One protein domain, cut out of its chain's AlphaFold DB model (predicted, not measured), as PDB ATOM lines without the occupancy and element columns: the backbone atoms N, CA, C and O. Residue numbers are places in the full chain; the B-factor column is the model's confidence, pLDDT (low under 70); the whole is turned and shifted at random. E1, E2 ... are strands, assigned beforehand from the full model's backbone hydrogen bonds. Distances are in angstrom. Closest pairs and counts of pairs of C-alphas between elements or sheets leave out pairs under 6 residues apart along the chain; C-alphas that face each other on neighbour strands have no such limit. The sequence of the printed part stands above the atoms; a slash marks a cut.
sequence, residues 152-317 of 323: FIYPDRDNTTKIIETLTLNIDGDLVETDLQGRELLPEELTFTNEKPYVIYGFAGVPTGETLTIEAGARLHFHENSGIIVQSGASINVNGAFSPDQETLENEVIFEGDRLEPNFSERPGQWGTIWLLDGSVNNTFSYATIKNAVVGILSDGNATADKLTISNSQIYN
ATOM      1  N   PHE A 152      44.416  34.092   5.444       96.19
ATOM      2  CA  PHE A 152      44.519  35.534   5.242       96.19
ATOM      3  C   PHE A 152      45.366  35.864   4.016       96.19
ATOM      4  O   PHE A 152      46.505  35.416   3.905       96.19
ATOM      5  N   ILE A 153      44.824  36.703   3.136       97.25
ATOM      6  CA  ILE A 153      45.536  37.276   1.991       97.25
ATOM      7  C   ILE A 153      45.581  38.782   2.208       97.25
ATOM      8  O   ILE A 153      44.550  39.449   2.242       97.25
ATOM      9  N   TYR A 154      46.779  39.315   2.404       95.19
ATOM     10  CA  TYR A 154      46.995  40.731   2.661       95.19
ATOM     11  C   TYR A 154      48.324  41.176   2.050       95.19
ATOM     12  O   TYR A 154      49.235  40.348   1.935       95.19
ATOM     13  N   PRO A 155      48.441  42.453   1.647       93.25
ATOM     14  CA  PRO A 155      49.698  43.026   1.192       93.25
ATOM     15  C   PRO A 155      50.730  43.011   2.314       93.25
ATOM     16  O   PRO A 155      50.405  43.292   3.476       93.25
ATOM     17  N   ASP A 156      51.984  42.756   1.961       91.25
ATOM     18  CA  ASP A 156      53.060  42.873   2.926       91.25
ATOM     19  C   ASP A 156      53.193  44.316   3.414       91.25
ATOM     20  O   ASP A 156      52.999  45.297   2.690       91.25
ATOM     21  N   ARG A 157      53.554  44.460   4.687       89.81
ATOM     22  CA  ARG A 157      53.870  45.758   5.271       89.81
ATOM     23  C   ARG A 157      55.299  45.759   5.758       89.81
ATOM     24  O   ARG A 157      55.642  45.062   6.712       89.81
ATOM     25  N   ASP A 158      56.120  46.610   5.153       88.06
ATOM     26  CA  ASP A 158      57.515  46.729   5.539       88.06
ATOM     27  C   ASP A 158      57.615  47.180   7.005       88.06
ATOM     28  O   ASP A 158      57.109  48.230   7.423       88.06
ATOM     29  N   ASN A 159      58.282  46.362   7.817       83.62
ATOM     30  CA  ASN A 159      58.374  46.587   9.256       83.62
ATOM     31  C   ASN A 159      59.180  47.843   9.625       83.62
ATOM     32  O   ASN A 159      58.992  48.369  10.727       83.62
ATOM     33  N   THR A 160      60.022  48.345   8.725       84.00
ATOM     34  CA  THR A 160      60.895  49.508   8.919       84.00
ATOM     35  C   THR A 160      60.250  50.783   8.384       84.00
ATOM     36  O   THR A 160      60.084  51.747   9.131       84.00
ATOM     37  N   THR A 161      59.864  50.798   7.108       87.12
ATOM     38  CA  THR A 161      59.340  51.979   6.405       87.12
ATOM     39  C   THR A 161      57.843  52.171   6.612       87.12
ATOM     40  O   THR A 161      57.342  53.272   6.399       87.12
ATOM     41  N   LYS A 162      57.137  51.125   7.068       87.44
ATOM     42  CA  LYS A 162      55.679  51.094   7.263       87.44
ATOM     43  C   LYS A 162      54.866  51.221   5.972       87.44
ATOM     44  O   LYS A 162      53.641  51.331   6.062       87.44
ATOM     45  N   ILE A 163      55.537  51.175   4.820       87.12
ATOM     46  CA  ILE A 163      54.931  51.152   3.489       87.12
ATOM     47  C   ILE A 163      54.218  49.811   3.304       87.12
ATOM     48  O   ILE A 163      54.730  48.768   3.714       87.12
ATOM     49  N   ILE A 164      53.013  49.877   2.745       89.69
ATOM     50  CA  ILE A 164      52.181  48.722   2.412       89.69
ATOM     51  C   ILE A 164      52.397  48.420   0.932       89.69
ATOM     52  O   ILE A 164      52.438  49.349   0.125       89.69
ATOM     53  N   GLU A 165      52.559  47.144   0.603       93.06
ATOM     54  CA  GLU A 165      52.673  46.646  -0.763       93.06
ATOM     55  C   GLU A 165      51.455  47.055  -1.604       93.06
ATOM     56  O   GLU A 165      50.304  47.009  -1.151       93.06
ATOM     57  N   THR A 166      51.722  47.483  -2.835       95.31
ATOM     58  CA  THR A 166      50.701  47.826  -3.820       95.31
ATOM     59  C   THR A 166      50.880  46.999  -5.084       95.31
ATOM     60  O   THR A 166      51.977  46.544  -5.414       95.31
ATOM     61  N   LEU A 167      49.784  46.809  -5.812       92.62
ATOM     62  CA  LEU A 167      49.793  46.056  -7.055       92.62
ATOM     63  C   LEU A 167      50.485  46.832  -8.176       92.62
ATOM     64  O   LEU A 167      50.253  48.026  -8.385       92.62
ATOM     65  N   THR A 168      51.271  46.101  -8.959       91.88
ATOM     66  CA  THR A 168      51.690  46.513 -10.299       91.88
ATOM     67  C   THR A 168      50.801  45.784 -11.295       91.88
ATOM     68  O   THR A 168      50.713  44.560 -11.247       91.88
ATOM     69  N   LEU A 169      50.119  46.515 -12.173       88.88
ATOM     70  CA  LEU A 169      49.181  45.936 -13.133       88.88
ATOM     71  C   LEU A 169      49.788  45.907 -14.532       88.88
ATOM     72  O   LEU A 169      50.403  46.882 -14.962       88.88
ATOM     73  N   ASN A 170      49.568  44.815 -15.261       84.38
ATOM     74  CA  ASN A 170      49.852  44.763 -16.691       84.38
ATOM     75  C   ASN A 170      48.666  45.330 -17.489       84.38
ATOM     76  O   ASN A 170      47.609  44.699 -17.568       84.38
ATOM     77  N   ILE A 171      48.848  46.514 -18.077       83.25
ATOM     78  CA  ILE A 171      47.860  47.185 -18.928       83.25
ATOM     79  C   ILE A 171      48.452  47.280 -20.332       83.25
ATOM     80  O   ILE A 171      49.459  47.949 -20.542       83.25
ATOM     81  N   ASP A 172      47.847  46.582 -21.295       78.94
ATOM     82  CA  ASP A 172      48.280  46.558 -22.702       78.94
ATOM     83  C   ASP A 172      49.756  46.164 -22.935       78.94
ATOM     84  O   ASP A 172      50.358  46.518 -23.950       78.94
ATOM     85  N   GLY A 173      50.343  45.378 -22.026       78.38
ATOM     86  CA  GLY A 173      51.738  44.936 -22.096       78.38
ATOM     87  C   GLY A 173      52.723  45.815 -21.322       78.38
ATOM     88  O   GLY A 173      53.891  45.434 -21.214       78.38
ATOM     89  N   ASP A 174      52.265  46.932 -20.755       85.69
ATOM     90  CA  ASP A 174      53.061  47.815 -19.908       85.69
ATOM     91  C   ASP A 174      52.764  47.561 -18.421       85.69
ATOM     92  O   ASP A 174      51.613  47.434 -18.002       85.69
ATOM     93  N   LEU A 175      53.822  47.505 -17.607       89.00
ATOM     94  CA  LEU A 175      53.703  47.412 -16.151       89.00
ATOM     95  C   LEU A 175      53.454  48.803 -15.563       89.00
ATOM     96  O   LEU A 175      54.280  49.705 -15.708       89.00
ATOM     97  N   VAL A 176      52.326  48.952 -14.878       91.50
ATOM     98  CA  VAL A 176      51.884  50.198 -14.255       91.50
ATOM     99  C   VAL A 176      51.848  50.011 -12.742       91.50
ATOM    100  O   VAL A 176      51.051  49.228 -12.228       91.50
ATOM    101  N   GLU A 177      52.704  50.737 -12.024       90.94
ATOM    102  CA  GLU A 177      52.625  50.828 -10.563       90.94
ATOM    103  C   GLU A 177      51.337  51.553 -10.159       90.94
ATOM    104  O   GLU A 177      50.966  52.570 -10.754       90.94
ATOM    105  N   THR A 178      50.647  51.033  -9.145       93.06
ATOM    106  CA  THR A 178      49.392  51.608  -8.654       93.06
ATOM    107  C   THR A 178      49.474  51.949  -7.170       93.06
ATOM    108  O   THR A 178      50.337  51.454  -6.446       93.06
ATOM    109  N   ASP A 179      48.515  52.749  -6.703       93.00
ATOM    110  CA  ASP A 179      48.272  52.981  -5.275       93.00
ATOM    111  C   ASP A 179      47.313  51.933  -4.666       93.00
ATOM    112  O   ASP A 179      46.890  52.063  -3.514       93.00
ATOM    113  N   LEU A 180      46.926  50.899  -5.428       93.44
ATOM    114  CA  LEU A 180      46.028  49.848  -4.953       93.44
ATOM    115  C   LEU A 180      46.798  48.920  -4.022       93.44
ATOM    116  O   LEU A 180      47.614  48.118  -4.469       93.44
ATOM    117  N   GLN A 181      46.520  49.019  -2.725       96.50
ATOM    118  CA  GLN A 181      47.053  48.090  -1.733       96.50
ATOM    119  C   GLN A 181      46.604  46.676  -2.067       96.50
ATOM    120  O   GLN A 181      45.414  46.436  -2.269       96.50
ATOM    121  N   GLY A 182      47.542  45.745  -2.120       96.06
ATOM    122  CA  GLY A 182      47.273  44.386  -2.557       96.06
ATOM    123  C   GLY A 182      48.537  43.700  -3.035       96.06
ATOM    124  O   GLY A 182      49.593  44.324  -3.130       96.06
ATOM    125  N   ARG A 183      48.402  42.420  -3.355       96.38
ATOM    126  CA  ARG A 183      49.485  41.602  -3.891       96.38
ATOM    127  C   ARG A 183      48.951  40.555  -4.846       96.38
ATOM    128  O   ARG A 183      47.763  40.223  -4.827       96.38
ATOM    129  N   GLU A 184      49.836  40.031  -5.676       97.25
ATOM    130  CA  GLU A 184      49.520  38.861  -6.481       97.25
ATOM    131  C   GLU A 184      49.367  37.614  -5.595       97.25
ATOM    132  O   GLU A 184      50.043  37.457  -4.571       97.25
ATOM    133  N   LEU A 185      48.441  36.736  -5.981       98.12
ATOM    134  CA  LEU A 185      48.287  35.416  -5.382       98.12
ATOM    135  C   LEU A 185      49.494  34.549  -5.728       98.12
ATOM    136  O   LEU A 185      49.961  34.529  -6.869       98.12
ATOM    137  N   LEU A 186      49.972  33.800  -4.739       97.62
ATOM    138  CA  LEU A 186      51.024  32.810  -4.929       97.62
ATOM    139  C   LEU A 186      50.471  31.574  -5.658       97.62
ATOM    140  O   LEU A 186      49.270  31.308  -5.577       97.62
ATOM    141  N   PRO A 187      51.315  30.766  -6.325       97.44
ATOM    142  CA  PRO A 187      50.867  29.544  -6.998       97.44
ATOM    143  C   PRO A 187      50.066  28.590  -6.097       97.44
ATOM    144  O   PRO A 187      49.089  27.987  -6.535       97.44
ATOM    145  N   GLU A 188      50.442  28.473  -4.825       96.69
ATOM    146  CA  GLU A 188      49.737  27.689  -3.806       96.69
ATOM    147  C   GLU A 188      48.410  28.310  -3.325       96.69
ATOM    148  O   GLU A 188      47.632  27.641  -2.649       96.69
ATOM    149  N   GLU A 189      48.125  29.562  -3.688       97.81
ATOM    150  CA  GLU A 189      46.915  30.316  -3.331       97.81
ATOM    151  C   GLU A 189      45.920  30.429  -4.503       97.81
ATOM    152  O   GLU A 189      44.920  31.132  -4.405       97.81
ATOM    153  N   LEU A 190      46.155  29.734  -5.623       98.56
ATOM    154  CA  LEU A 190      45.277  29.768  -6.804       98.56
ATOM    155  C   LEU A 190      44.071  28.819  -6.712       98.56
ATOM    156  O   LEU A 190      43.314  28.672  -7.673       98.56
ATOM    157  N   THR A 191      43.872  28.148  -5.576       98.69
ATOM    158  CA  THR A 191      42.707  27.286  -5.335       98.69
ATOM    159  C   THR A 191      42.095  27.576  -3.975       98.69
ATOM    160  O   THR A 191      42.698  27.301  -2.938       98.69
ATOM    161  N   PHE A 192      40.876  28.113  -3.981       98.69
ATOM    162  CA  PHE A 192      40.103  28.364  -2.773       98.69
ATOM    163  C   PHE A 192      39.097  27.244  -2.536       98.69
ATOM    164  O   PHE A 192      38.312  26.921  -3.424       98.69
ATOM    165  N   THR A 193      39.119  26.649  -1.344       98.44
ATOM    166  CA  THR A 193      38.274  25.500  -0.982       98.44
ATOM    167  C   THR A 193      37.245  25.859   0.093       98.44
ATOM    168  O   THR A 193      37.175  26.996   0.556       98.44
ATOM    169  N   ASN A 194      36.430  24.891   0.511       96.62
ATOM    170  CA  ASN A 194      35.508  25.038   1.636       96.62
ATOM    171  C   ASN A 194      36.111  24.610   2.988       96.62
ATOM    172  O   ASN A 194      35.387  24.550   3.979       96.62
ATOM    173  N   GLU A 195      37.413  24.295   3.049       94.81
ATOM    174  CA  GLU A 195      38.055  23.850   4.293       94.81
ATOM    175  C   GLU A 195      38.202  24.990   5.304       94.81
ATOM    176  O   GLU A 195      38.024  24.784   6.506       94.81
ATOM    177  N   LYS A 196      38.527  26.195   4.821       95.19
ATOM    178  CA  LYS A 196      38.642  27.413   5.627       95.19
ATOM    179  C   LYS A 196      38.091  28.621   4.871       95.19
ATOM    180  O   LYS A 196      38.215  28.676   3.648       95.19
ATOM    181  N   PRO A 197      37.528  29.608   5.582       97.00
ATOM    182  CA  PRO A 197      37.210  30.896   4.989       97.00
ATOM    183  C   PRO A 197      38.491  31.645   4.599       97.00
ATOM    184  O   PRO A 197      39.525  31.523   5.262       97.00
ATOM    185  N   TYR A 198      38.398  32.450   3.547       98.31
ATOM    186  CA  TYR A 198      39.457  33.337   3.076       98.31
ATOM    187  C   TYR A 198      39.110  34.768   3.470       98.31
ATOM    188  O   TYR A 198      38.012  35.229   3.169       98.31
ATOM    189  N   VAL A 199      40.029  35.474   4.126       98.06
ATOM    190  CA  VAL A 199      39.858  36.876   4.523       98.06
ATOM    191  C   VAL A 199      40.879  37.727   3.776       98.06
ATOM    192  O   VAL A 199      42.088  37.530   3.915       98.06
ATOM    193  N   ILE A 200      40.388  38.659   2.965       98.31
ATOM    194  CA  ILE A 200      41.184  39.426   2.010       98.31
ATOM    195  C   ILE A 200      41.243  40.895   2.448       98.31
ATOM    196  O   ILE A 200      40.217  41.571   2.546       98.31
ATOM    197  N   TYR A 201      42.458  41.392   2.679       96.25
ATOM    198  CA  TYR A 201      42.766  42.806   2.902       96.25
ATOM    199  C   TYR A 201      43.504  43.353   1.681       96.25
ATOM    200  O   TYR A 201      44.466  42.748   1.215       96.25
ATOM    201  N   GLY A 202      43.082  44.509   1.166       97.38
ATOM    202  CA  GLY A 202      43.564  44.993  -0.131       97.38
ATOM    203  C   GLY A 202      43.123  44.091  -1.291       97.38
ATOM    204  O   GLY A 202      42.205  43.287  -1.163       97.38
ATOM    205  N   PHE A 203      43.732  44.238  -2.458       98.06
ATOM    206  CA  PHE A 203      43.358  43.470  -3.641       98.06
ATOM    207  C   PHE A 203      44.196  42.198  -3.784       98.06
ATOM    208  O   PHE A 203      45.425  42.250  -3.817       98.06
ATOM    209  N   ALA A 204      43.517  41.061  -3.927       98.31
ATOM    210  CA  ALA A 204      44.122  39.811  -4.364       98.31
ATOM    211  C   ALA A 204      44.211  39.807  -5.898       98.31
ATOM    212  O   ALA A 204      43.196  39.708  -6.593       98.31
ATOM    213  N   GLY A 205      45.420  39.962  -6.432       97.94
ATOM    214  CA  GLY A 205      45.681  39.947  -7.867       97.94
ATOM    215  C   GLY A 205      45.846  38.522  -8.388       97.94
ATOM    216  O   GLY A 205      46.748  37.814  -7.959       97.94
ATOM    217  N   VAL A 206      45.025  38.099  -9.345       98.44
ATOM    218  CA  VAL A 206      45.283  36.880 -10.121       98.44
ATOM    219  C   VAL A 206      46.365  37.213 -11.158       98.44
ATOM    220  O   VAL A 206      46.129  38.102 -11.988       98.44
ATOM    221  N   PRO A 207      47.542  36.560 -11.114       96.56
ATOM    222  CA  PRO A 207      48.651  36.878 -12.011       96.56
ATOM    223  C   PRO A 207      48.310  36.626 -13.483       96.56
ATOM    224  O   PRO A 207      47.490  35.769 -13.816       96.56
ATOM    225  N   THR A 208      48.985  37.343 -14.383       94.06
ATOM    226  CA  THR A 208      48.842  37.162 -15.840       94.06
ATOM    227  C   THR A 208      49.085  35.702 -16.247       94.06
ATOM    228  O   THR A 208      50.135  35.140 -15.949       94.06
ATOM    229  N   GLY A 209      48.144  35.108 -16.987       94.25
ATOM    230  CA  GLY A 209      48.242  33.729 -17.484       94.25
ATOM    231  C   GLY A 209      47.839  32.643 -16.481       94.25
ATOM    232  O   GLY A 209      47.781  31.476 -16.863       94.25
ATOM    233  N   GLU A 210      47.528  33.016 -15.239       98.19
ATOM    234  CA  GLU A 210      47.091  32.095 -14.190       98.19
ATOM    235  C   GLU A 210      45.562  32.057 -14.054       98.19
ATOM    236  O   GLU A 210      44.828  32.897 -14.579       98.19
ATOM    237  N   THR A 211      45.058  31.048 -13.341       98.69
ATOM    238  CA  THR A 211      43.625  30.883 -13.068       98.69
ATOM    239  C   THR A 211      43.379  30.712 -11.578       98.69
ATOM    240  O   THR A 211      43.817  29.726 -10.991       98.69
ATOM    241  N   LEU A 212      42.615  31.630 -10.983       98.88
ATOM    242  CA  LEU A 212      42.063  31.441  -9.645       98.88
ATOM    243  C   LEU A 212      40.842  30.524  -9.733       98.88
ATOM    244  O   LEU A 212      39.837  30.874 -10.353       98.88
ATOM    245  N   THR A 213      40.921  29.362  -9.094       98.88
ATOM    246  CA  THR A 213      39.820  28.400  -9.003       98.88
ATOM    247  C   THR A 213      39.192  28.475  -7.616       98.88
ATOM    248  O   THR A 213      39.894  28.372  -6.615       98.88
ATOM    249  N   ILE A 214      37.877  28.660  -7.537       98.88
ATOM    250  CA  ILE A 214      37.138  28.740  -6.275       98.88
ATOM    251  C   ILE A 214      36.102  27.620  -6.251       98.88
ATOM    252  O   ILE A 214      35.151  27.629  -7.030       98.88
ATOM    253  N   GLU A 215      36.310  26.643  -5.378       98.81
ATOM    254  CA  GLU A 215      35.515  25.422  -5.278       98.81
ATOM    255  C   GLU A 215      34.205  25.630  -4.508       98.81
ATOM    256  O   GLU A 215      34.057  26.559  -3.709       98.81
ATOM    257  N   ALA A 216      33.247  24.728  -4.734       98.75
ATOM    258  CA  ALA A 216      31.938  24.757  -4.088       98.75
ATOM    259  C   ALA A 216      32.032  24.853  -2.557       98.75
ATOM    260  O   ALA A 216      32.823  24.159  -1.919       98.75
ATOM    261  N   GLY A 217      31.189  25.703  -1.968       98.38
ATOM    262  CA  GLY A 217      31.143  25.937  -0.525       98.38
ATOM    263  C   GLY A 217      32.229  26.872   0.020       98.38
ATOM    264  O   GLY A 217      32.237  27.137   1.222       98.38
ATOM    265  N   ALA A 218      33.131  27.402  -0.812       98.62
ATOM    266  CA  ALA A 218      34.115  28.383  -0.360       98.62
ATOM    267  C   ALA A 218      33.444  29.656   0.204       98.62
ATOM    268  O   ALA A 218      32.355  30.068  -0.216       98.62
ATOM    269  N   ARG A 219      34.097  30.273   1.195       98.38
ATOM    270  CA  ARG A 219      33.648  31.502   1.869       98.38
ATOM    271  C   ARG A 219      34.746  32.550   1.778       98.38
ATOM    272  O   ARG A 219      35.830  32.344   2.320       98.38
ATOM    273  N   LEU A 220      34.479  33.638   1.069       98.69
ATOM    274  CA  LEU A 220      35.410  34.739   0.880       98.69
ATOM    275  C   LEU A 220      34.861  35.992   1.557       98.69
ATOM    276  O   LEU A 220      33.745  36.436   1.280       98.69
ATOM    277  N   HIS A 221      35.689  36.564   2.417       98.31
ATOM    278  CA  HIS A 221      35.390  37.719   3.237       98.31
ATOM    279  C   HIS A 221      36.355  38.848   2.905       98.31
ATOM    280  O   HIS A 221      37.570  38.665   2.894       98.31
ATOM    281  N   PHE A 222      35.807  40.020   2.640       98.25
ATOM    282  CA  PHE A 222      36.548  41.155   2.122       98.25
ATOM    283  C   PHE A 222      36.532  42.305   3.119       98.25
ATOM    284  O   PHE A 222      35.467  42.727   3.574       98.25
ATOM    285  N   HIS A 223      37.713  42.834   3.429       96.12
ATOM    286  CA  HIS A 223      37.839  44.046   4.227       96.12
ATOM    287  C   HIS A 223      37.437  45.304   3.437       96.12
ATOM    288  O   HIS A 223      37.303  45.290   2.209       96.12
ATOM    289  N   GLU A 224      37.303  46.438   4.118       95.00
ATOM    290  CA  GLU A 224      37.115  47.725   3.451       95.00
ATOM    291  C   GLU A 224      38.260  48.006   2.456       95.00
ATOM    292  O   GLU A 224      39.430  47.740   2.735       95.00
ATOM    293  N   ASN A 225      37.919  48.547   1.279       95.12
ATOM    294  CA  ASN A 225      38.858  48.844   0.184       95.12
ATOM    295  C   ASN A 225      39.653  47.628  -0.340       95.12
ATOM    296  O   ASN A 225      40.759  47.785  -0.857       95.12
ATOM    297  N   SER A 226      39.084  46.426  -0.228       98.06
ATOM    298  CA  SER A 226      39.653  45.181  -0.762       98.06
ATOM    299  C   SER A 226      38.883  44.655  -1.980       98.06
ATOM    300  O   SER A 226      37.820  45.175  -2.340       98.06
ATOM    301  N   GLY A 227      39.402  43.607  -2.617       98.31
ATOM    302  CA  GLY A 227      38.725  42.941  -3.725       98.31
ATOM    303  C   GLY A 227      39.594  41.899  -4.414       98.31
ATOM    304  O   GLY A 227      40.644  41.506  -3.908       98.31
ATOM    305  N   ILE A 228      39.167  41.472  -5.600       98.69
ATOM    306  CA  ILE A 228      39.956  40.608  -6.488       98.69
ATOM    307  C   ILE A 228      40.218  41.377  -7.777       98.69
ATOM    308  O   ILE A 228      39.303  42.005  -8.304       98.69
ATOM    309  N   ILE A 229      41.441  41.316  -8.299       97.94
ATOM    310  CA  ILE A 229      41.788  41.844  -9.624       97.94
ATOM    311  C   ILE A 229      42.241  40.685 -10.497       97.94
ATOM    312  O   ILE A 229      43.216  40.013 -10.182       97.94
ATOM    313  N   VAL A 230      41.555  40.460 -11.612       97.56
ATOM    314  CA  VAL A 230      41.933  39.458 -12.611       97.56
ATOM    315  C   VAL A 230      42.633  40.173 -13.756       97.56
ATOM    316  O   VAL A 230      42.007  40.949 -14.482       97.56
ATOM    317  N   GLN A 231      43.941  39.952 -13.880       95.06
ATOM    318  CA  GLN A 231      44.775  40.648 -14.855       95.06
ATOM    319  C   GLN A 231      44.574  40.149 -16.293       95.06
ATOM    320  O   GLN A 231      43.895  39.152 -16.551       95.06
ATOM    321  N   SER A 232      45.174  40.860 -17.250       91.69
ATOM    322  CA  SER A 232      45.170  40.463 -18.658       91.69
ATOM    323  C   SER A 232      45.709  39.038 -18.833       91.69
ATOM    324  O   SER A 232      46.700  38.653 -18.216       91.69
ATOM    325  N   GLY A 233      45.028  38.214 -19.629       92.31
ATOM    326  CA  GLY A 233      45.352  36.801 -19.831       92.31
ATOM    327  C   GLY A 233      45.065  35.873 -18.644       92.31
ATOM    328  O   GLY A 233      45.238  34.666 -18.798       92.31
ATOM    329  N   ALA A 234      44.642  36.396 -17.491       96.44
ATOM    330  CA  ALA A 234      44.256  35.610 -16.322       96.44
ATOM    331  C   ALA A 234      42.756  35.259 -16.334       96.44
ATOM    332  O   ALA A 234      41.972  35.838 -17.100       96.44
ATOM    333  N   SER A 235      42.360  34.339 -15.450       98.00
ATOM    334  CA  SER A 235      40.974  33.875 -15.292       98.00
ATOM    335  C   SER A 235      40.569  33.724 -13.823       98.00
ATOM    336  O   SER A 235      41.382  33.354 -12.976       98.00
ATOM    337  N   ILE A 236      39.283  33.928 -13.527       98.75
ATOM    338  CA  ILE A 236      38.640  33.470 -12.285       98.75
ATOM    339  C   ILE A 236      37.522  32.475 -12.610       98.75
ATOM    340  O   ILE A 236      36.649  32.764 -13.427       98.75
ATOM    341  N   ASN A 237      37.547  31.314 -11.957       98.75
ATOM    342  CA  ASN A 237      36.564  30.249 -12.127       98.75
ATOM    343  C   ASN A 237      35.917  29.906 -10.789       98.75
ATOM    344  O   ASN A 237      36.535  29.274  -9.936       98.75
ATOM    345  N   VAL A 238      34.663  30.315 -10.622       98.88
ATOM    346  CA  VAL A 238      33.863  30.038  -9.429       98.88
ATOM    347  C   VAL A 238      32.929  28.867  -9.703       98.88
ATOM    348  O   VAL A 238      31.976  28.978 -10.478       98.88
ATOM    349  N   ASN A 239      33.214  27.751  -9.037       98.69
ATOM    350  CA  ASN A 239      32.615  26.438  -9.249       98.69
ATOM    351  C   ASN A 239      31.672  26.066  -8.097       98.69
ATOM    352  O   ASN A 239      31.804  25.000  -7.496       98.69
ATOM    353  N   GLY A 240      30.726  26.946  -7.767       98.56
ATOM    354  CA  GLY A 240      29.689  26.643  -6.785       98.56
ATOM    355  C   GLY A 240      28.757  25.515  -7.241       98.56
ATOM    356  O   GLY A 240      28.711  25.137  -8.415       98.56
ATOM    357  N   ALA A 241      27.938  25.023  -6.314       98.62
ATOM    358  CA  ALA A 241      26.875  24.072  -6.609       98.62
ATOM    359  C   ALA A 241      25.564  24.431  -5.895       98.62
ATOM    360  O   ALA A 241      25.527  25.220  -4.955       98.62
ATOM    361  N   PHE A 242      24.466  23.824  -6.352       97.94
ATOM    362  CA  PHE A 242      23.150  24.007  -5.745       97.94
ATOM    363  C   PHE A 242      23.150  23.598  -4.263       97.94
ATOM    364  O   PHE A 242      23.573  22.490  -3.917       97.94
ATOM    365  N   SER A 243      22.615  24.467  -3.407       97.69
ATOM    366  CA  SER A 243      22.436  24.203  -1.975       97.69
ATOM    367  C   SER A 243      20.984  23.814  -1.684       97.69
ATOM    368  O   SER A 243      20.085  24.604  -1.962       97.69
ATOM    369  N   PRO A 244      20.697  22.610  -1.162       96.69
ATOM    370  CA  PRO A 244      19.354  22.271  -0.699       96.69
ATOM    371  C   PRO A 244      18.826  23.221   0.380       96.69
ATOM    372  O   PRO A 244      17.634  23.533   0.368       96.69
ATOM    373  N   ASP A 245      19.698  23.677   1.282       96.81
ATOM    374  CA  ASP A 245      19.362  24.697   2.268       96.81
ATOM    375  C   ASP A 245      19.655  26.097   1.697       96.81
ATOM    376  O   ASP A 245      20.785  26.478   1.390       96.81
ATOM    377  N   GLN A 246      18.578  26.857   1.494       93.44
ATOM    378  CA  GLN A 246      18.614  28.193   0.901       93.44
ATOM    379  C   GLN A 246      18.868  29.295   1.941       93.44
ATOM    380  O   GLN A 246      18.965  30.461   1.567       93.44
ATOM    381  N   GLU A 247      18.976  28.948   3.227       91.56
ATOM    382  CA  GLU A 247      19.404  29.866   4.285       91.56
ATOM    383  C   GLU A 247      20.927  29.808   4.477       91.56
ATOM    384  O   GLU A 247      21.567  30.851   4.604       91.56
ATOM    385  N   THR A 248      21.527  28.611   4.467       93.00
ATOM    386  CA  THR A 248      22.975  28.434   4.701       93.00
ATOM    387  C   THR A 248      23.837  28.491   3.446       93.00
ATOM    388  O   THR A 248      25.028  28.819   3.540       93.00
ATOM    389  N   LEU A 249      23.259  28.162   2.285       96.69
ATOM    390  CA  LEU A 249      23.930  28.169   0.982       96.69
ATOM    391  C   LEU A 249      25.254  27.378   0.991       96.69
ATOM    392  O   LEU A 249      26.271  27.808   0.449       96.69
ATOM    393  N   GLU A 250      25.268  26.226   1.658       96.81
ATOM    394  CA  GLU A 250      26.447  25.428   2.015       96.81
ATOM    395  C   GLU A 250      27.322  25.006   0.827       96.81
ATOM    396  O   GLU A 250      28.526  24.828   0.998       96.81
ATOM    397  N   ASN A 251      26.748  24.891  -0.372       98.06
ATOM    398  CA  ASN A 251      27.459  24.517  -1.595       98.06
ATOM    399  C   ASN A 251      27.730  25.709  -2.528       98.06
ATOM    400  O   ASN A 251      28.518  25.580  -3.470       98.06
ATOM    401  N   GLU A 252      27.098  26.861  -2.297       98.56
ATOM    402  CA  GLU A 252      27.400  28.066  -3.069       98.56
ATOM    403  C   GLU A 252      28.739  28.657  -2.635       98.56
ATOM    404  O   GLU A 252      29.206  28.430  -1.515       98.56
ATOM    405  N   VAL A 253      29.354  29.437  -3.520       98.81
ATOM    406  CA  VAL A 253      30.512  30.262  -3.165       98.81
ATOM    407  C   VAL A 253      30.017  31.640  -2.751       98.81
ATOM    408  O   VAL A 253      29.366  32.320  -3.545       98.81
ATOM    409  N   ILE A 254      30.339  32.065  -1.529       98.62
ATOM    410  CA  ILE A 254      29.882  33.352  -0.988       98.62
ATOM    411  C   ILE A 254      31.030  34.360  -0.963       98.62
ATOM    412  O   ILE A 254      32.106  34.059  -0.450       98.62
ATOM    413  N   PHE A 255      30.761  35.558  -1.483       98.69
ATOM    414  CA  PHE A 255      31.619  36.740  -1.431       98.69
ATOM    415  C   PHE A 255      30.889  37.821  -0.629       98.69
ATOM    416  O   PHE A 255      29.856  38.332  -1.075       98.69
ATOM    417  N   GLU A 256      31.398  38.168   0.550       97.81
ATOM    418  CA  GLU A 256      30.783  39.160   1.440       97.81
ATOM    419  C   GLU A 256      31.823  39.954   2.244       97.81
ATOM    420  O   GLU A 256      33.022  39.724   2.124       97.81
ATOM    421  N   GLY A 257      31.387  40.922   3.053       96.50
ATOM    422  CA  GLY A 257      32.300  41.640   3.949       96.50
ATOM    423  C   GLY A 257      32.894  40.738   5.046       96.50
ATOM    424  O   GLY A 257      32.303  39.728   5.427       96.50
ATOM    425  N   ASP A 258      34.046  41.117   5.601       93.50
ATOM    426  CA  ASP A 258      34.629  40.484   6.803       93.50
ATOM    427  C   ASP A 258      33.912  40.864   8.112       93.50
ATOM    428  O   ASP A 258      34.137  40.272   9.170       93.50
ATOM    429  N   ARG A 259      32.991  41.820   8.014       90.38
ATOM    430  CA  ARG A 259      32.076  42.279   9.053       90.38
ATOM    431  C   ARG A 259      30.856  41.370   9.184       90.38
ATOM    432  O   ARG A 259      29.814  41.600   8.572       90.38
ATOM    433  N   LEU A 260      31.000  40.325   9.999       88.75
ATOM    434  CA  LEU A 260      29.987  39.277  10.202       88.75
ATOM    435  C   LEU A 260      28.826  39.685  11.123       88.75
ATOM    436  O   LEU A 260      28.017  38.847  11.527       88.75
ATOM    437  N   GLU A 261      28.735  40.959  11.491       86.69
ATOM    438  CA  GLU A 261      27.695  41.437  12.390       86.69
ATOM    439  C   GLU A 261      26.308  41.422  11.722       86.69
ATOM    440  O   GLU A 261      26.176  41.819  10.557       86.69
ATOM    441  N   PRO A 262      25.218  41.104  12.452       85.56
ATOM    442  CA  PRO A 262      23.874  41.074  11.870       85.56
ATOM    443  C   PRO A 262      23.464  42.385  11.192       85.56
ATOM    444  O   PRO A 262      22.858  42.373  10.124       85.56
ATOM    445  N   ASN A 263      23.849  43.530  11.764       86.31
ATOM    446  CA  ASN A 263      23.541  44.853  11.205       86.31
ATOM    447  C   ASN A 263      24.340  45.183   9.931       86.31
ATOM    448  O   ASN A 263      24.026  46.159   9.249       86.31
ATOM    449  N   PHE A 264      25.381  44.405   9.633       87.38
ATOM    450  CA  PHE A 264      26.223  44.546   8.450       87.38
ATOM    451  C   PHE A 264      25.900  43.502   7.380       87.38
ATOM    452  O   PHE A 264      26.152  43.779   6.215       87.38
ATOM    453  N   SER A 265      25.246  42.387   7.718       88.81
ATOM    454  CA  SER A 265      24.875  41.314   6.773       88.81
ATOM    455  C   SER A 265      24.301  41.795   5.427       88.81
ATOM    456  O   SER A 265      24.683  41.292   4.371       88.81
ATOM    457  N   GLU A 266      23.459  42.832   5.444       91.94
ATOM    458  CA  GLU A 266      22.799  43.384   4.252       91.94
ATOM    459  C   GLU A 266      23.323  44.775   3.841       91.94
ATOM    460  O   GLU A 266      22.796  45.410   2.926       91.94
ATOM    461  N   ARG A 267      24.364  45.295   4.504       94.69
ATOM    462  CA  ARG A 267      24.864  46.650   4.238       94.69
ATOM    463  C   ARG A 267      25.666  46.681   2.927       94.69
ATOM    464  O   ARG A 267      26.622  45.915   2.799       94.69
ATOM    465  N   PRO A 268      25.332  47.554   1.961       95.81
ATOM    466  CA  PRO A 268      26.109  47.698   0.733       95.81
ATOM    467  C   PRO A 268      27.417  48.472   0.945       95.81
ATOM    468  O   PRO A 268      27.505  49.307   1.848       95.81
ATOM    469  N   GLY A 269      28.403  48.244   0.070       95.12
ATOM    470  CA  GLY A 269      29.647  49.023   0.003       95.12
ATOM    471  C   GLY A 269      30.688  48.713   1.079       95.12
ATOM    472  O   GLY A 269      31.467  49.590   1.429       95.12
ATOM    473  N   GLN A 270      30.682  47.503   1.633       96.06
ATOM    474  CA  GLN A 270      31.640  47.058   2.648       96.06
ATOM    475  C   GLN A 270      33.005  46.681   2.071       96.06
ATOM    476  O   GLN A 270      33.996  46.760   2.782       96.06
ATOM    477  N   TRP A 271      33.061  46.311   0.793       97.94
ATOM    478  CA  TRP A 271      34.298  45.993   0.079       97.94
ATOM    479  C   TRP A 271      34.228  46.468  -1.371       97.94
ATOM    480  O   TRP A 271      33.165  46.870  -1.830       97.94
ATOM    481  N   GLY A 272      35.348  46.473  -2.089       97.06
ATOM    482  CA  GLY A 272      35.479  47.101  -3.403       97.06
ATOM    483  C   GLY A 272      34.712  46.385  -4.513       97.06
ATOM    484  O   GLY A 272      33.582  46.763  -4.833       97.06
ATOM    485  N   THR A 273      35.377  45.432  -5.167       97.50
ATOM    486  CA  THR A 273      34.858  44.757  -6.366       97.50
ATOM    487  C   THR A 273      35.662  43.513  -6.739       97.50
ATOM    488  O   THR A 273      36.823  43.367  -6.345       97.50
ATOM    489  N   ILE A 274      35.059  42.632  -7.538       98.25
ATOM    490  CA  ILE A 274      35.793  41.684  -8.378       98.25
ATOM    491  C   ILE A 274      36.015  42.353  -9.734       98.25
ATOM    492  O   ILE A 274      35.092  42.489 -10.538       98.25
ATOM    493  N   TRP A 275      37.240  42.795  -9.981       96.75
ATOM    494  CA  TRP A 275      37.610  43.548 -11.169       96.75
ATOM    495  C   TRP A 275      38.260  42.645 -12.212       96.75
ATOM    496  O   TRP A 275      39.378  42.165 -12.043       96.75
ATOM    497  N   LEU A 276      37.561  42.431 -13.319       95.94
ATOM    498  CA  LEU A 276      38.064  41.746 -14.499       95.94
ATOM    499  C   LEU A 276      38.675  42.793 -15.434       95.94
ATOM    500  O   LEU A 276      37.951  43.441 -16.201       95.94
ATOM    501  N   LEU A 277      39.999  42.973 -15.375       93.31
ATOM    502  CA  LEU A 277      40.699  43.945 -16.222       93.31
ATOM    503  C   LEU A 277      40.506  43.621 -17.703       93.31
ATOM    504  O   LEU A 277      40.134  42.497 -18.078       93.31
ATOM    505  N   ASP A 278      40.742  44.609 -18.566       90.69
ATOM    506  CA  ASP A 278      40.763  44.359 -20.003       90.69
ATOM    507  C   ASP A 278      41.803  43.279 -20.350       90.69
ATOM    508  O   ASP A 278      42.855  43.163 -19.722       90.69
ATOM    509  N   GLY A 279      41.453  42.414 -21.299       89.94
ATOM    510  CA  GLY A 279      42.257  41.247 -21.660       89.94
ATOM    511  C   GLY A 279      42.174  40.037 -20.719       89.94
ATOM    512  O   GLY A 279      42.712  38.994 -21.084       89.94
ATOM    513  N   SER A 280      41.506  40.102 -19.557       93.56
ATOM    514  CA  SER A 280      41.163  38.877 -18.801       93.56
ATOM    515  C   SER A 280      40.219  37.989 -19.622       93.56
ATOM    516  O   SER A 280      39.413  38.485 -20.417       93.56
ATOM    517  N   VAL A 281      40.320  36.670 -19.453       93.94
ATOM    518  CA  VAL A 281      39.660  35.689 -20.333       93.94
ATOM    519  C   VAL A 281      38.951  34.603 -19.541       93.94
ATOM    520  O   VAL A 281      39.371  34.270 -18.440       93.94
ATOM    521  N   ASN A 282      37.907  34.002 -20.124       94.75
ATOM    522  CA  ASN A 282      37.247  32.804 -19.594       94.75
ATOM    523  C   ASN A 282      36.824  32.913 -18.118       94.75
ATOM    524  O   ASN A 282      36.947  31.947 -17.371       94.75
ATOM    525  N   ASN A 283      36.335  34.077 -17.685       97.50
ATOM    526  CA  ASN A 283      35.899  34.260 -16.304       97.50
ATOM    527  C   ASN A 283      34.511  33.648 -16.119       97.50
ATOM    528  O   ASN A 283      33.566  34.000 -16.835       97.50
ATOM    529  N   THR A 284      34.371  32.740 -15.160       97.62
ATOM    530  CA  THR A 284      33.130  31.996 -14.943       97.62
ATOM    531  C   THR A 284      32.656  32.097 -13.504       97.62
ATOM    532  O   THR A 284      33.430  31.962 -12.561       97.62
ATOM    533  N   PHE A 285      31.354  32.331 -13.338       98.38
ATOM    534  CA  PHE A 285      30.691  32.343 -12.042       98.38
ATOM    535  C   PHE A 285      29.475  31.425 -12.075       98.38
ATOM    536  O   PHE A 285      28.461  31.765 -12.693       98.38
ATOM    537  N   SER A 286      29.564  30.273 -11.413       98.50
ATOM    538  CA  SER A 286      28.441  29.357 -11.223       98.50
ATOM    539  C   SER A 286      28.089  29.230  -9.747       98.50
ATOM    540  O   SER A 286      28.989  29.009  -8.939       98.50
ATOM    541  N   TYR A 287      26.802  29.370  -9.403       98.62
ATOM    542  CA  TYR A 287      26.315  29.276  -8.016       98.62
ATOM    543  C   TYR A 287      27.134  30.143  -7.048       98.62
ATOM    544  O   TYR A 287      27.599  29.694  -5.998       98.62
ATOM    545  N   ALA A 288      27.361  31.388  -7.465       98.56
ATOM    546  CA  ALA A 288      28.039  32.396  -6.671       98.56
ATOM    547  C   ALA A 288      27.010  33.340  -6.046       98.56
ATOM    548  O   ALA A 288      26.131  33.851  -6.742       98.56
ATOM    549  N   THR A 289      27.175  33.632  -4.763       98.12
ATOM    550  CA  THR A 289      26.445  34.683  -4.058       98.12
ATOM    551  C   THR A 289      27.417  35.815  -3.734       98.12
ATOM    552  O   THR A 289      28.293  35.675  -2.886       98.12
ATOM    553  N   ILE A 290      27.285  36.938  -4.442       98.25
ATOM    554  CA  ILE A 290      28.144  38.119  -4.296       98.25
ATOM    555  C   ILE A 290      27.320  39.238  -3.671       98.25
ATOM    556  O   ILE A 290      26.368  39.736  -4.275       98.25
ATOM    557  N   LYS A 291      27.689  39.664  -2.464       96.88
ATOM    558  CA  LYS A 291      26.941  40.689  -1.735       96.88
ATOM    559  C   LYS A 291      27.837  41.688  -1.018       96.88
ATOM    560  O   LYS A 291      29.035  41.488  -0.855       96.88
ATOM    561  N   ASN A 292      27.234  42.800  -0.606       97.12
ATOM    562  CA  ASN A 292      27.861  43.872   0.175       97.12
ATOM    563  C   ASN A 292      28.993  44.647  -0.525       97.12
ATOM    564  O   ASN A 292      29.603  45.503   0.108       97.12
ATOM    565  N   ALA A 293      29.269  44.408  -1.806       97.19
ATOM    566  CA  ALA A 293      30.312  45.123  -2.541       97.19
ATOM    567  C   ALA A 293      29.951  46.599  -2.803       97.19
ATOM    568  O   ALA A 293      28.790  47.008  -2.706       97.19
ATOM    569  N   VAL A 294      30.921  47.419  -3.201       96.62
ATOM    570  CA  VAL A 294      30.655  48.704  -3.856       96.62
ATOM    571  C   VAL A 294      30.142  48.416  -5.264       96.62
ATOM    572  O   VAL A 294      29.065  48.891  -5.621       96.62
ATOM    573  N   VAL A 295      30.854  47.571  -6.013       95.88
ATOM    574  CA  VAL A 295      30.431  46.987  -7.297       95.88
ATOM    575  C   VAL A 295      30.672  45.481  -7.216       95.88
ATOM    576  O   VAL A 295      31.762  45.079  -6.851       95.88
ATOM    577  N   GLY A 296      29.681  44.637  -7.520       94.81
ATOM    578  CA  GLY A 296      29.844  43.180  -7.393       94.81
ATOM    579  C   GLY A 296      30.923  42.611  -8.324       94.81
ATOM    580  O   GLY A 296      31.896  42.018  -7.864       94.81
ATOM    581  N   ILE A 297      30.750  42.816  -9.631       95.75
ATOM    582  CA  ILE A 297      31.727  42.459 -10.665       95.75
ATOM    583  C   ILE A 297      31.883  43.668 -11.583       95.75
ATOM    584  O   ILE A 297      30.890  44.161 -12.113       95.75
ATOM    585  N   LEU A 298      33.115  44.127 -11.783       94.25
ATOM    586  CA  LEU A 298      33.464  45.155 -12.759       94.25
ATOM    587  C   LEU A 298      34.220  44.497 -13.912       94.25
ATOM    588  O   LEU A 298      35.315  43.985 -13.704       94.25
ATOM    589  N   SER A 299      33.652  44.498 -15.119       92.69
ATOM    590  CA  SER A 299      34.292  43.923 -16.306       92.69
ATOM    591  C   SER A 299      34.687  45.012 -17.296       92.69
ATOM    592  O   SER A 299      33.847  45.494 -18.048       92.69
ATOM    593  N   ASP A 300      35.974  45.350 -17.351       88.88
ATOM    594  CA  ASP A 300      36.478  46.374 -18.272       88.88
ATOM    595  C   ASP A 300      36.543  45.884 -19.727       88.88
ATOM    596  O   ASP A 300      36.493  44.688 -20.009       88.88
ATOM    597  N   GLY A 301      36.692  46.807 -20.677       82.44
ATOM    598  CA  GLY A 301      36.798  46.477 -22.100       82.44
ATOM    599  C   GLY A 301      35.462  46.095 -22.748       82.44
ATOM    600  O   GLY A 301      34.385  46.218 -22.167       82.44
ATOM    601  N   ASN A 302      35.509  45.667 -24.011       69.50
ATOM    602  CA  ASN A 302      34.294  45.296 -24.737       69.50
ATOM    603  C   ASN A 302      33.828  43.890 -24.341       69.50
ATOM    604  O   ASN A 302      34.592  42.929 -24.441       69.50
ATOM    605  N   ALA A 303      32.547  43.759 -23.990       59.81
ATOM    606  CA  ALA A 303      31.898  42.473 -23.766       59.81
ATOM    607  C   ALA A 303      31.945  41.617 -25.045       59.81
ATOM    608  O   ALA A 303      31.146  41.784 -25.969       59.81
ATOM    609  N   THR A 304      32.901  40.694 -25.111       66.94
ATOM    610  CA  THR A 304      32.834  39.553 -26.025       66.94
ATOM    611  C   THR A 304      32.146  38.404 -25.295       66.94
ATOM    612  O   THR A 304      32.221  38.315 -24.069       66.94
ATOM    613  N   ALA A 305      31.451  37.536 -26.035       63.03
ATOM    614  CA  ALA A 305      30.663  36.446 -25.450       63.03
ATOM    615  C   ALA A 305      31.488  35.498 -24.552       63.03
ATOM    616  O   ALA A 305      30.913  34.824 -23.704       63.03
ATOM    617  N   ASP A 306      32.816  35.498 -24.696       73.25
ATOM    618  CA  ASP A 306      33.723  34.561 -24.031       73.25
ATOM    619  C   ASP A 306      34.472  35.171 -22.823       73.25
ATOM    620  O   ASP A 306      35.248  34.478 -22.164       73.25
ATOM    621  N   LYS A 307      34.274  36.464 -22.502       89.12
ATOM    622  CA  LYS A 307      35.012  37.112 -21.396       89.12
ATOM    623  C   LYS A 307      34.465  36.755 -20.013       89.12
ATOM    624  O   LYS A 307      35.245  36.436 -19.116       89.12
ATOM    625  N   LEU A 308      33.149  36.865 -19.832       93.94
ATOM    626  CA  LEU A 308      32.465  36.687 -18.553       93.94
ATOM    627  C   LEU A 308      31.178  35.890 -18.759       93.94
ATOM    628  O   LEU A 308      30.282  36.319 -19.481       93.94
ATOM    629  N   THR A 309      31.071  34.752 -18.079       94.75
ATOM    630  CA  THR A 309      29.849  33.948 -18.012       94.75
ATOM    631  C   THR A 309      29.376  33.842 -16.568       94.75
ATOM    632  O   THR A 309      30.108  33.367 -15.703       94.75
ATOM    633  N   ILE A 310      28.129  34.239 -16.309       95.19
ATOM    634  CA  ILE A 310      27.483  34.120 -14.997       95.19
ATOM    635  C   ILE A 310      26.264  33.203 -15.140       95.19
ATOM    636  O   ILE A 310      25.422  33.412 -16.012       95.19
ATOM    637  N   SER A 311      26.159  32.183 -14.288       96.88
ATOM    638  CA  SER A 311      25.081  31.189 -14.315       96.88
ATOM    639  C   SER A 311      24.645  30.813 -12.901       96.88
ATOM    640  O   SER A 311      25.482  30.564 -12.047       96.88
ATOM    641  N   ASN A 312      23.336  30.740 -12.642       97.62
ATOM    642  CA  ASN A 312      22.788  30.347 -11.331       97.62
ATOM    643  C   ASN A 312      23.344  31.151 -10.135       97.62
ATOM    644  O   ASN A 312      23.457  30.608  -9.045       97.62
ATOM    645  N   SER A 313      23.702  32.419 -10.342       97.44
ATOM    646  CA  SER A 313      24.374  33.258  -9.342       97.44
ATOM    647  C   SER A 313      23.517  34.458  -8.950       97.44
ATOM    648  O   SER A 313      22.654  34.900  -9.715       97.44
ATOM    649  N   GLN A 314      23.787  35.007  -7.770       95.94
ATOM    650  CA  GLN A 314      23.114  36.165  -7.200       95.94
ATOM    651  C   GLN A 314      24.129  37.283  -6.949       95.94
ATOM    652  O   GLN A 314      25.210  37.043  -6.417       95.94
ATOM    653  N   ILE A 315      23.773  38.514  -7.323       95.94
ATOM    654  CA  ILE A 315      24.554  39.714  -7.008       95.94
ATOM    655  C   ILE A 315      23.592  40.746  -6.428       95.94
ATOM    656  O   ILE A 315      22.673  41.185  -7.120       95.94
ATOM    657  N   TYR A 316      23.760  41.100  -5.155       95.25
ATOM    658  CA  TYR A 316      22.829  41.988  -4.456       95.25
ATOM    659  C   TYR A 316      23.519  42.822  -3.371       95.25
ATOM    660  O   TYR A 316      24.699  42.647  -3.084       95.25
ATOM    661  N   ASN A 317      22.802  43.798  -2.803       93.81
ATOM    662  CA  ASN A 317      23.345  44.753  -1.829       93.81
ATOM    663  C   ASN A 317      24.676  45.376  -2.272       93.81
ATOM    664  O   ASN A 317      25.606  45.503  -1.478       93.81
TER     665      ASN A 317
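Overview. This is residues 152 to 317 of the 323 residues of an uncharacterized protein of Jejuia pallidilutea (UniProt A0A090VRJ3). What does the model look like? The chain is wound in stacked turns, a short solenoid with three walls of parallel strands: E4 E7 E10 E13, then E5 E8 E11 E14, and E3 E6 E9 E12 E15. At its E4 edge the first wall is continued by the hairpin of E1 and E2. What is it made of? The printed part has 166 residues, of class all strand, with 15 named strands in the order E1 to E15 and no named helix; under half of the residues, 69, are in named strands. The sheet E1 E2 E4 E7 E10 E13 is mixed, the other two all parallel; the whole is compact, with a radius of gyration of the C-alphas of 15.4 A and spans of 46 by 40 by 28 A.

Arrangement. How is the largest sheet built? E1, residues 166 to 171, E2, 174 to 184, E4, 203 to 206, E7, 227 to 230, E10, 273 to 276, and E13, 297 to 299, run strand beside strand, strongly twisted and curled by 170 degrees. E1 and E2 are an antiparallel hairpin, with N 169 and O 176 2.9 A apart; E2 bends by 128 degrees at residue 181, and its residues 182 to 184 pair with E4, parallel, with N 205 and O 183 2.9 A apart. E7 and E10 are parallel, with N 230 and O 275 2.8 A apart. Which sheet faces it? E5, 211 to 215, E8, 235 to 239, E11, 283 to 286, and E14, 308 to 311, make with it a sandwich, two sheets face to face, their best planes 38 degrees apart. E5 and E8 are parallel, with N 214 and O 237 2.8 A apart. Where is the third sheet? E3, 198 to 200, E6, 219 to 222, E9, 253 to 257, E12, 288 to 291, and E15, 314 to 316, form it; N 200 of E3 and O 221 of E6 are 2.8 A apart. E11 runs on into E12 at 95 degrees, and the closest C-alphas of E8 and E12, Val 238 and Ala 288, are 6.9 A apart.

Along the chain. Where does the first strand begin? C-alpha 166 of E1 is at (50.701, 47.826, -3.820); E1 is 15.4 A long and E2 16.5 A. Where does the last strand end? C-alpha 316 of E15 is at (22.829, 41.988, -4.456).

Size, cuts and confidence. How far does it reach? The two C-alphas farthest apart, Thr 160 and Pro 244, are 50.6 A apart. Is it unbroken and sure? The printed part has no cut; the long links are E2 to E3, E8 to E9 and E9 to E10. Residues 302 to 305 have pLDDT under 70.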